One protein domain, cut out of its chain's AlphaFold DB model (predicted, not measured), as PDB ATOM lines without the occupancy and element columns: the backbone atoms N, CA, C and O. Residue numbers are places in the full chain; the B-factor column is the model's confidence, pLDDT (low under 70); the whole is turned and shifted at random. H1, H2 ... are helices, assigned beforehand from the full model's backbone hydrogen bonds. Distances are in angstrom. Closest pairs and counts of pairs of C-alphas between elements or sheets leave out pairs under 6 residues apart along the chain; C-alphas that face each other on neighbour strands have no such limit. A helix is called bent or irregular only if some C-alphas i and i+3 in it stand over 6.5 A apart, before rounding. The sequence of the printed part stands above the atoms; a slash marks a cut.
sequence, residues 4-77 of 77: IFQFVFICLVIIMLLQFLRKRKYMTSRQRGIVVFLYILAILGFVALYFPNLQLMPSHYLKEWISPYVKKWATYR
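What this domain is: This is residues 4 to 77 of the 77 residues of an uncharacterized protein of Brevibacillus invocatus (UniProt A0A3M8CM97). Two long helices, H1 and H2, run side by side in opposite directions, joined at one end by a tight turn and only loosely packed, while a third helix, H3, sticks out from the other end of H2 as a free arm. H3 is kinked, and residues 57 to 77 stand free of the pair and add to the length of the whole. The printed part has 74 residues with three named helices, in the order H1, H2, H3, and no named strand; the class is all helix. The whole is extended, with a radius of gyration of the C-alphas of 18.6 A, and elongated, with spans of 53 by 34 by 20 A.

How they stand to each other: The longest helix by residues, H1, residues 4 to 26, is close to but not clearly touching H2, residues 29 to 50, with 2 pairs of C-alphas within 8 A. Their closest C-alphas are those of Arg 24 and Arg 32, 6.6 A apart. The two run opposite ways at a shallow tilt of 13 degrees, and their centres are 11.8 A apart. H3, residues 59 to 75, is apart from H1 and also apart from H2. H3 has a kink of 40 degrees near residue 66. In H2 every pair of O i and N i+4 is within hydrogen-bond range; in H1 it is 17 of 19 pairs and in H3 11 of 13.

Where its parts are: H1 begins at C-alpha 4, at (0.096, 0.816, 3.929), and measures 34.4 A from first to last C-alpha. It is irregular, but only just: C-alphas 22 and 25 are 6.8 A apart. H2, 31.4 A long, begins at C-alpha 29, at (22.636, 27.592, -6.126), and ends at C-alpha 50. H3 measures 23.1 A and ends at C-alpha 75, at (38.728, 0.301, 29.314). It too is only just irregular, with C-alphas 65 and 68 at 6.6 A.

The domain as a whole: The two C-alphas farthest apart are those of Lys 25 and Arg 77, at 54.2 A, and Arg 77 is the chain's last residue. Without the free stretch, residues 57 to 77, the body has 53 residues and spans 39 by 25 by 9 A. The printed part has no cut. The link from H1 to H2 is tight, with 2 residues between them, and the link from H2 to H3 is short, with 8. The mean pLDDT of the printed part is 71.0, and residues 49 to 77 are under 70; the mean for H3 is 60.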
ATOM      1  N   ILE A   4       0.802  -0.469   4.035       77.44
ATOM      2  CA  ILE A   4       0.096   0.816   3.929       77.44
ATOM      3  C   ILE A   4       0.999   1.981   4.353       77.44
ATOM      4  O   ILE A   4       1.058   3.002   3.675       77.44
ATOM      5  N   PHE A   5       1.740   1.826   5.452       75.62
ATOM      6  CA  PHE A   5       2.650   2.860   5.943       75.62
ATOM      7  C   PHE A   5       3.790   3.115   4.948       75.62
ATOM      8  O   PHE A   5       4.128   4.265   4.682       75.62
ATOM      9  N   GLN A   6       4.333   2.056   4.336       70.31
ATOM     10  CA  GLN A   6       5.327   2.181   3.265       70.31
ATOM     11  C   GLN A   6       4.783   2.931   2.051       70.31
ATOM     12  O   GLN A   6       5.457   3.822   1.542       70.31
ATOM     13  N   PHE A   7       3.573   2.593   1.602       77.50
ATOM     14  CA  PHE A   7       2.954   3.255   0.457       77.50
ATOM     15  C   PHE A   7       2.761   4.756   0.711       77.50
ATOM     16  O   PHE A   7       3.199   5.582  -0.090       77.50
ATOM     17  N   VAL A   8       2.204   5.118   1.871       82.12
ATOM     18  CA  VAL A   8       2.025   6.521   2.277       82.12
ATOM     19  C   VAL A   8       3.368   7.254   2.352       82.12
ATOM     20  O   VAL A   8       3.479   8.391   1.891       82.12
ATOM     21  N   PHE A   9       4.405   6.600   2.878       77.62
ATOM     22  CA  PHE A   9       5.739   7.185   2.978       77.62
ATOM     23  C   PHE A   9       6.381   7.430   1.602       77.62
ATOM     24  O   PHE A   9       6.923   8.508   1.363       77.62
ATOM     25  N   ILE A  10       6.268   6.481   0.665       79.69
ATOM     26  CA  ILE A  10       6.738   6.651  -0.721       79.69
ATOM     27  C   ILE A  10       6.011   7.825  -1.385       79.69
ATOM     28  O   ILE A  10       6.654   8.689  -1.986       79.69
ATOM     29  N   CYS A  11       4.686   7.897  -1.243       82.75
ATOM     30  CA  CYS A  11       3.901   9.009  -1.771       82.75
ATOM     31  C   CYS A  11       4.374  10.358  -1.206       82.75
ATOM     32  O   CYS A  11       4.537  11.310  -1.968       82.75
ATOM     33  N   LEU A  12       4.668  10.436   0.096       83.38
ATOM     34  CA  LEU A  12       5.224  11.637   0.732       83.38
ATOM     35  C   LEU A  12       6.575  12.048   0.135       83.38
ATOM     36  O   LEU A  12       6.761  13.225  -0.186       83.38
ATOM     37  N   VAL A  13       7.492  11.098  -0.067       80.19
ATOM     38  CA  VAL A  13       8.808  11.363  -0.678       80.19
ATOM     39  C   VAL A  13       8.653  11.886  -2.108       80.19
ATOM     40  O   VAL A  13       9.305  12.864  -2.476       80.19
ATOM     41  N   ILE A  14       7.753  11.296  -2.902       82.19
ATOM     42  CA  ILE A  14       7.471  11.745  -4.275       82.19
ATOM     43  C   ILE A  14       6.898  13.168  -4.277       82.19
ATOM     44  O   ILE A  14       7.359  14.016  -5.045       82.19
ATOM     45  N   ILE A  15       5.929  13.459  -3.402       85.19
ATOM     46  CA  ILE A  15       5.331  14.798  -3.277       85.19
ATOM     47  C   ILE A  15       6.400  15.829  -2.909       85.19
ATOM     48  O   ILE A  15       6.474  16.893  -3.528       85.19
ATOM     49  N   MET A  16       7.250  15.508  -1.934       79.44
ATOM     50  CA  MET A  16       8.373  16.350  -1.536       79.44
ATOM     51  C   MET A  16       9.304  16.621  -2.730       79.44
ATOM     52  O   MET A  16       9.600  17.783  -3.036       79.44
ATOM     53  N   LEU A  17       9.683  15.584  -3.478       80.25
ATOM     54  CA  LEU A  17      10.581  15.698  -4.629       80.25
ATOM     55  C   LEU A  17       9.982  16.561  -5.755       80.25
ATOM     56  O   LEU A  17      10.673  17.406  -6.329       80.25
ATOM     57  N   LEU A  18       8.679  16.433  -6.017       82.69
ATOM     58  CA  LEU A  18       7.950  17.294  -6.956       82.69
ATOM     59  C   LEU A  18       7.919  18.757  -6.493       82.69
ATOM     60  O   LEU A  18       8.152  19.668  -7.296       82.69
ATOM     61  N   GLN A  19       7.690  19.008  -5.200       81.12
ATOM     62  CA  GLN A  19       7.762  20.364  -4.649       81.12
ATOM     63  C   GLN A  19       9.163  20.959  -4.789       81.12
ATOM     64  O   GLN A  19       9.298  22.140  -5.128       81.12
ATOM     65  N   PHE A  20      10.203  20.154  -4.578       79.12
ATOM     66  CA  PHE A  20      11.581  20.579  -4.790       79.12
ATOM     67  C   PHE A  20      11.845  20.936  -6.256       79.12
ATOM     68  O   PHE A  20      12.359  22.021  -6.532       79.12
ATOM     69  N   LEU A  21      11.426  20.092  -7.206       79.94
ATOM     70  CA  LEU A  21      11.555  20.373  -8.640       79.94
ATOM     71  C   LEU A  21      10.824  21.655  -9.053       79.94
ATOM     72  O   LEU A  21      11.336  22.397  -9.889       79.94
ATOM     73  N   ARG A  22       9.680  21.962  -8.437       82.00
ATOM     74  CA  ARG A  22       8.951  23.216  -8.676       82.00
ATOM     75  C   ARG A  22       9.665  24.427  -8.066       82.00
ATOM     76  O   ARG A  22       9.800  25.457  -8.726       82.00
ATOM     77  N   LYS A  23      10.168  24.315  -6.832       78.25
ATOM     78  CA  LYS A  23      10.867  25.410  -6.131       78.25
ATOM     79  C   LYS A  23      12.305  25.625  -6.610       78.25
ATOM     80  O   LYS A  23      12.846  26.711  -6.404       78.25
ATOM     81  N   ARG A  24      12.912  24.659  -7.316       74.00
ATOM     82  CA  ARG A  24      14.312  24.730  -7.778       74.00
ATOM     83  C   ARG A  24      14.616  25.990  -8.584       74.00
ATOM     84  O   ARG A  24      15.775  26.389  -8.618       74.00
ATOM     85  N   LYS A  25      13.634  26.554  -9.296       70.00
ATOM     86  CA  LYS A  25      13.825  27.691 -10.213       70.00
ATOM     87  C   LYS A  25      14.028  29.020  -9.472       70.00
ATOM     88  O   LYS A  25      14.643  29.917 -10.027       70.00
ATOM     89  N   TYR A  26      13.574  29.102  -8.222       77.69
ATOM     90  CA  TYR A  26      13.649  30.300  -7.377       77.69
ATOM     91  C   TYR A  26      14.703  30.181  -6.266       77.69
ATOM     92  O   TYR A  26      14.771  31.033  -5.388       77.69
ATOM     93  N   MET A  27      15.496  29.104  -6.259       76.19
ATOM     94  CA  MET A  27      16.409  28.780  -5.164       76.19
ATOM     95  C   MET A  27      17.859  29.100  -5.528       76.19
ATOM     96  O   MET A  27      18.339  28.729  -6.601       76.19
ATOM     97  N   THR A  28      18.571  29.731  -4.598       80.94
ATOM     98  CA  THR A  28      20.000  30.047  -4.708       80.94
ATOM     99  C   THR A  28      20.827  28.769  -4.895       80.94
ATOM    100  O   THR A  28      20.568  27.761  -4.234       80.94
ATOM    101  N   SER A  29      21.861  28.791  -5.744       79.06
ATOM    102  CA  SER A  29      22.636  27.592  -6.126       79.06
ATOM    103  C   SER A  29      23.190  26.791  -4.938       79.06
ATOM    104  O   SER A  29      23.201  25.562  -4.977       79.06
ATOM    105  N   ARG A  30      23.571  27.466  -3.844       77.00
ATOM    106  CA  ARG A  30      24.037  26.821  -2.600       77.00
ATOM    107  C   ARG A  30      22.925  26.061  -1.872       77.00
ATOM    108  O   ARG A  30      23.126  24.931  -1.444       77.00
ATOM    109  N   GLN A  31      21.737  26.655  -1.780       79.00
ATOM    110  CA  GLN A  31      20.576  26.022  -1.149       79.00
ATOM    111  C   GLN A  31      20.082  24.831  -1.968       79.00
ATOM    112  O   GLN A  31      19.737  23.798  -1.402       79.00
ATOM    113  N   ARG A  32      20.127  24.932  -3.303       80.69
ATOM    114  CA  ARG A  32      19.815  23.802  -4.182       80.69
ATOM    115  C   ARG A  32      20.734  22.609  -3.894       80.69
ATOM    116  O   ARG A  32      20.230  21.499  -3.788       80.69
ATOM    117  N   GLY A  33      22.040  22.836  -3.730       79.94
ATOM    118  CA  GLY A  33      23.003  21.775  -3.412       79.94
ATOM    119  C   GLY A  33      22.698  21.062  -2.091       79.94
ATOM    120  O   GLY A  33      22.626  19.837  -2.062       79.94
ATOM    121  N   ILE A  34      22.430  21.824  -1.026       80.69
ATOM    122  CA  ILE A  34      22.095  21.275   0.301       80.69
ATOM    123  C   ILE A  34      20.810  20.442   0.244       80.69
ATOM    124  O   ILE A  34      20.746  19.352   0.809       80.69
ATOM    125  N   VAL A  35      19.790  20.928  -0.464       80.31
ATOM    126  CA  VAL A  35      18.520  20.206  -0.564       80.31
ATOM    127  C   VAL A  35      18.667  18.938  -1.407       80.31
ATOM    128  O   VAL A  35      18.163  17.897  -1.002       80.31
ATOM    129  N   VAL A  36      19.405  18.978  -2.525       81.00
ATOM    130  CA  VAL A  36      19.718  17.761  -3.302       81.00
ATOM    131  C   VAL A  36      20.451  16.739  -2.434       81.00
ATOM    132  O   VAL A  36      20.085  15.567  -2.445       81.00
ATOM    133  N   PHE A  37      21.434  17.178  -1.648       82.25
ATOM    134  CA  PHE A  37      22.163  16.307  -0.730       82.25
ATOM    135  C   PHE A  37      21.236  15.649   0.305       82.25
ATOM    136  O   PHE A  37      21.288  14.435   0.495       82.25
ATOM    137  N   LEU A  38      20.326  16.420   0.909       81.31
ATOM    138  CA  LEU A  38      19.305  15.900   1.827       81.31
ATOM    139  C   LEU A  38      18.376  14.874   1.162       81.31
ATOM    140  O   LEU A  38      18.052  13.865   1.784       81.31
ATOM    141  N   TYR A  39      17.978  15.084  -0.098       80.25
ATOM    142  CA  TYR A  39      17.173  14.104  -0.838       80.25
ATOM    143  C   TYR A  39      17.928  12.806  -1.102       80.25
ATOM    144  O   TYR A  39      17.358  11.732  -0.924       80.25
ATOM    145  N   ILE A  40      19.200  12.888  -1.501       82.00
ATOM    146  CA  ILE A  40      20.041  11.700  -1.696       82.00
ATOM    147  C   ILE A  40      20.142  10.921  -0.381       82.00
ATOM    148  O   ILE A  40      19.937   9.710  -0.383       82.00
ATOM    149  N   LEU A  41      20.376  11.613   0.739       80.88
ATOM    150  CA  LEU A  41      20.446  11.001   2.066       80.88
ATOM    151  C   LEU A  41      19.120  10.329   2.465       80.88
ATOM    152  O   LEU A  41      19.126   9.212   2.978       80.88
ATOM    153  N   ALA A  42      17.984  10.976   2.187       79.25
ATOM    154  CA  ALA A  42      16.657  10.425   2.455       79.25
ATOM    155  C   ALA A  42      16.366   9.170   1.616       79.25
ATOM    156  O   ALA A  42      15.833   8.192   2.141       79.25
ATOM    157  N   ILE A  43      16.756   9.161   0.336       80.25
ATOM    158  CA  ILE A  43      16.640   7.984  -0.538       80.25
ATOM    159  C   ILE A  43      17.530   6.849  -0.021       80.25
ATOM    160  O   ILE A  43      17.075   5.713   0.058       80.25
ATOM    161  N   LEU A  44      18.765   7.146   0.389       78.50
ATOM    162  CA  LEU A  44      19.691   6.165   0.965       78.50
ATOM    163  C   LEU A  44      19.132   5.538   2.249       78.50
ATOM    164  O   LEU A  44      19.143   4.316   2.396       78.50
ATOM    165  N   GLY A  45      18.578   6.361   3.144       75.25
ATOM    166  CA  GLY A  45      17.890   5.892   4.348       75.25
ATOM    167  C   GLY A  45      16.656   5.049   4.025       75.25
ATOM    168  O   GLY A  45      16.418   4.027   4.668       75.25
ATOM    169  N   PHE A  46      15.902   5.422   2.988       74.69
ATOM    170  CA  PHE A  46      14.762   4.639   2.523       74.69
ATOM    171  C   PHE A  46      15.189   3.275   1.972       74.69
ATOM    172  O   PHE A  46      14.596   2.269   2.346       74.69
ATOM    173  N   VAL A  47      16.241   3.212   1.152       73.69
ATOM    174  CA  VAL A  47      16.804   1.951   0.638       73.69
ATOM    175  C   VAL A  47      17.278   1.056   1.787       73.69
ATOM    176  O   VAL A  47      16.951  -0.129   1.797       73.69
ATOM    177  N   ALA A  48      17.967   1.614   2.787       70.12
ATOM    178  CA  ALA A  48      18.398   0.871   3.972       70.12
ATOM    179  C   ALA A  48      17.218   0.308   4.789       70.12
ATOM    180  O   ALA A  48      17.288  -0.809   5.295       70.12
ATOM    181  N   LEU A  49      16.112   1.055   4.890       69.19
ATOM    182  CA  LEU A  49      14.886   0.599   5.557       69.19
ATOM    183  C   LEU A  49      14.096  -0.428   4.735       69.19
ATOM    184  O   LEU A  49      13.473  -1.320   5.311       69.19
ATOM    185  N   TYR A  50      14.071  -0.287   3.409       69.19
ATOM    186  CA  TYR A  50      13.298  -1.149   2.508       69.19
ATOM    187  C   TYR A  50      13.969  -2.498   2.281       69.19
ATOM    188  O   TYR A  50      13.296  -3.512   2.098       69.19
ATOM    189  N   PHE A  51      15.296  -2.515   2.350       66.75
ATOM    190  CA  PHE A  51      16.088  -3.725   2.316       66.75
ATOM    191  C   PHE A  51      16.775  -3.948   3.666       66.75
ATOM    192  O   PHE A  51      17.994  -3.817   3.760       66.75
ATOM    193  N   PRO A  52      16.035  -4.381   4.703       56.72
ATOM    194  CA  PRO A  52      16.655  -4.784   5.964       56.72
ATOM    195  C   PRO A  52      17.612  -5.980   5.778       56.72
ATOM    196  O   PRO A  52      18.478  -6.210   6.615       56.72
ATOM    197  N   ASN A  53      17.470  -6.716   4.664       50.97
ATOM    198  CA  ASN A  53      18.318  -7.836   4.251       50.97
ATOM    199  C   ASN A  53      19.335  -7.496   3.150       50.97
ATOM    200  O   ASN A  53      20.120  -8.376   2.795       50.97
ATOM    201  N   LEU A  54      19.386  -6.261   2.617       49.56
ATOM    202  CA  LEU A  54      20.638  -5.836   1.992       49.56
ATOM    203  C   LEU A  54      21.607  -5.626   3.152       49.56
ATOM    204  O   LEU A  54      21.634  -4.574   3.787       49.56
ATOM    205  N   GLN A  55      22.414  -6.645   3.428       51.44
ATOM    206  CA  GLN A  55      23.667  -6.470   4.143       51.44
ATOM    207  C   GLN A  55      24.576  -5.570   3.285       51.44
ATOM    208  O   GLN A  55      25.529  -6.041   2.679       51.44
ATOM    209  N   LEU A  56      24.282  -4.266   3.201       54.59
ATOM    210  CA  LEU A  56      25.188  -3.268   2.616       54.59
ATOM    211  C   LEU A  56      26.527  -3.254   3.364       54.59
ATOM    212  O   LEU A  56      27.553  -2.869   2.818       54.59
ATOM    213  N   MET A  57      26.514  -3.740   4.602       50.28
ATOM    214  CA  MET A  57      27.690  -4.137   5.344       50.28
ATOM    215  C   MET A  57      27.284  -5.353   6.182       50.28
ATOM    216  O   MET A  57      26.342  -5.242   6.975       50.28
ATOM    217  N   PRO A  58      27.927  -6.522   6.017       54.31
ATOM    218  CA  PRO A  58      27.742  -7.620   6.952       54.31
ATOM    219  C   PRO A  58      27.988  -7.053   8.346       54.31
ATOM    220  O   PRO A  58      29.010  -6.407   8.586       54.31
ATOM    221  N   SER A  59      27.047  -7.246   9.266       53.88
ATOM    222  CA  SER A  59      27.142  -6.745  10.646       53.88
ATOM    223  C   SER A  59      28.441  -7.178  11.346       53.88
ATOM    224  O   SER A  59      28.865  -6.535  12.305       53.88
ATOM    225  N   HIS A  60      29.100  -8.216  10.818       54.91
ATOM    226  CA  HIS A  60      30.468  -8.613  11.130       54.91
ATOM    227  C   HIS A  60      31.484  -7.473  10.960       54.91
ATOM    228  O   HIS A  60      32.180  -7.143  11.912       54.91
ATOM    229  N   TYR A  61      31.511  -6.800   9.805       56.12
ATOM    230  CA  TYR A  61      32.477  -5.733   9.528       56.12
ATOM    231  C   TYR A  61      32.224  -4.482  10.371       56.12
ATOM    232  O   TYR A  61      33.171  -3.843  10.817       56.12
ATOM    233  N   LEU A  62      30.958  -4.134  10.637       55.34
ATOM    234  CA  LEU A  62      30.628  -3.027  11.547       55.34
ATOM    235  C   LEU A  62      31.044  -3.348  12.982       55.34
ATOM    236  O   LEU A  62      31.617  -2.494  13.655       55.34
ATOM    237  N   LYS A  63      30.805  -4.583  13.443       56.50
ATOM    238  CA  LYS A  63      31.304  -5.045  14.741       56.50
ATOM    239  C   LYS A  63      32.824  -4.986  14.802       56.50
ATOM    240  O   LYS A  63      33.338  -4.503  15.799       56.50
ATOM    241  N   GLU A  64      33.536  -5.419  13.771       60.31
ATOM    242  CA  GLU A  64      35.003  -5.398  13.744       60.31
ATOM    243  C   GLU A  64      35.590  -3.989  13.694       60.31
ATOM    244  O   GLU A  64      36.608  -3.741  14.333       60.31
ATOM    245  N   TRP A  65      34.944  -3.053  12.998       60.81
ATOM    246  CA  TRP A  65      35.389  -1.661  12.969       60.81
ATOM    247  C   TRP A  65      35.092  -0.928  14.275       60.81
ATOM    248  O   TRP A  65      35.931  -0.180  14.759       60.81
ATOM    249  N   ILE A  66      33.915  -1.145  14.867       62.50
ATOM    250  CA  ILE A  66      33.463  -0.427  16.069       62.50
ATOM    251  C   ILE A  66      34.051  -1.050  17.350       62.50
ATOM    252  O   ILE A  66      34.372  -0.323  18.291       62.50
ATOM    253  N   SER A  67      34.252  -2.372  17.382       60.12
ATOM    254  CA  SER A  67      34.816  -3.130  18.514       60.12
ATOM    255  C   SER A  67      36.113  -2.542  19.086       60.12
ATOM    256  O   SER A  67      36.148  -2.302  20.293       60.12
ATOM    257  N   PRO A  68      37.169  -2.242  18.303       65.12
ATOM    258  CA  PRO A  68      38.413  -1.724  18.866       65.12
ATOM    259  C   PRO A  68      38.237  -0.337  19.496       65.12
ATOM    260  O   PRO A  68      38.825  -0.069  20.546       65.12
ATOM    261  N   TYR A  69      37.402   0.529  18.913       64.56
ATOM    262  CA  TYR A  69      37.166   1.873  19.447       64.56
ATOM    263  C   TYR A  69      36.289   1.849  20.700       64.56
ATOM    264  O   TYR A  69      36.621   2.511  21.683       64.56
ATOM    265  N   VAL A  70      35.228   1.038  20.714       62.50
ATOM    266  CA  VAL A  70      34.350   0.879  21.887       62.50
ATOM    267  C   VAL A  70      35.077   0.170  23.028       62.50
ATOM    268  O   VAL A  70      34.936   0.572  24.181       62.50
ATOM    269  N   LYS A  71      35.919  -0.825  22.729       60.50
ATOM    270  CA  LYS A  71      36.726  -1.523  23.739       60.50
ATOM    271  C   LYS A  71      37.763  -0.594  24.374       60.50
ATOM    272  O   LYS A  71      37.911  -0.610  25.592       60.50
ATOM    273  N   LYS A  72      38.422   0.268  23.586       64.38
ATOM    274  CA  LYS A  72      39.293   1.328  24.129       64.38
ATOM    275  C   LYS A  72      38.523   2.288  25.032       64.38
ATOM    276  O   LYS A  72      38.998   2.589  26.118       64.38
ATOM    277  N   TRP A  73      37.335   2.726  24.622       63.28
ATOM    278  CA  TRP A  73      36.525   3.655  25.414       63.28
ATOM    279  C   TRP A  73      36.036   3.044  26.737       63.28
ATOM    280  O   TRP A  73      36.061   3.707  27.767       63.28
ATOM    281  N   ALA A  74      35.652   1.765  26.728       65.06
ATOM    282  CA  ALA A  74      35.189   1.048  27.917       65.06
ATOM    283  C   ALA A  74      36.310   0.698  28.913       65.06
ATOM    284  O   ALA A  74      36.022   0.477  30.080       65.06
ATOM    285  N   THR A  75      37.569   0.643  28.463       60.19
ATOM    286  CA  THR A  75      38.728   0.301  29.314       60.19
ATOM    287  C   THR A  75      39.347   1.539  29.985       60.19
ATOM    288  O   THR A  75      40.165   1.406  30.885       60.19
ATOM    289  N   TYR A  76      38.966   2.750  29.562       58.28
ATOM    290  CA  TYR A  76      39.429   4.021  30.141       58.28
ATOM    291  C   TYR A  76      38.499   4.584  31.237       58.28
ATOM    292  O   TYR A  76      38.656   5.741  31.631       58.28
ATOM    293  N   ARG A  77      37.541   3.788  31.726       48.16
ATOM    294  CA  ARG A  77      36.673   4.108  32.867       48.16
ATOM    295  C   ARG A  77      36.924   3.126  34.001       48.16
ATOM    296  O   ARG A  77      36.849   3.581  35.161       48.16
TER     297      ARG A  77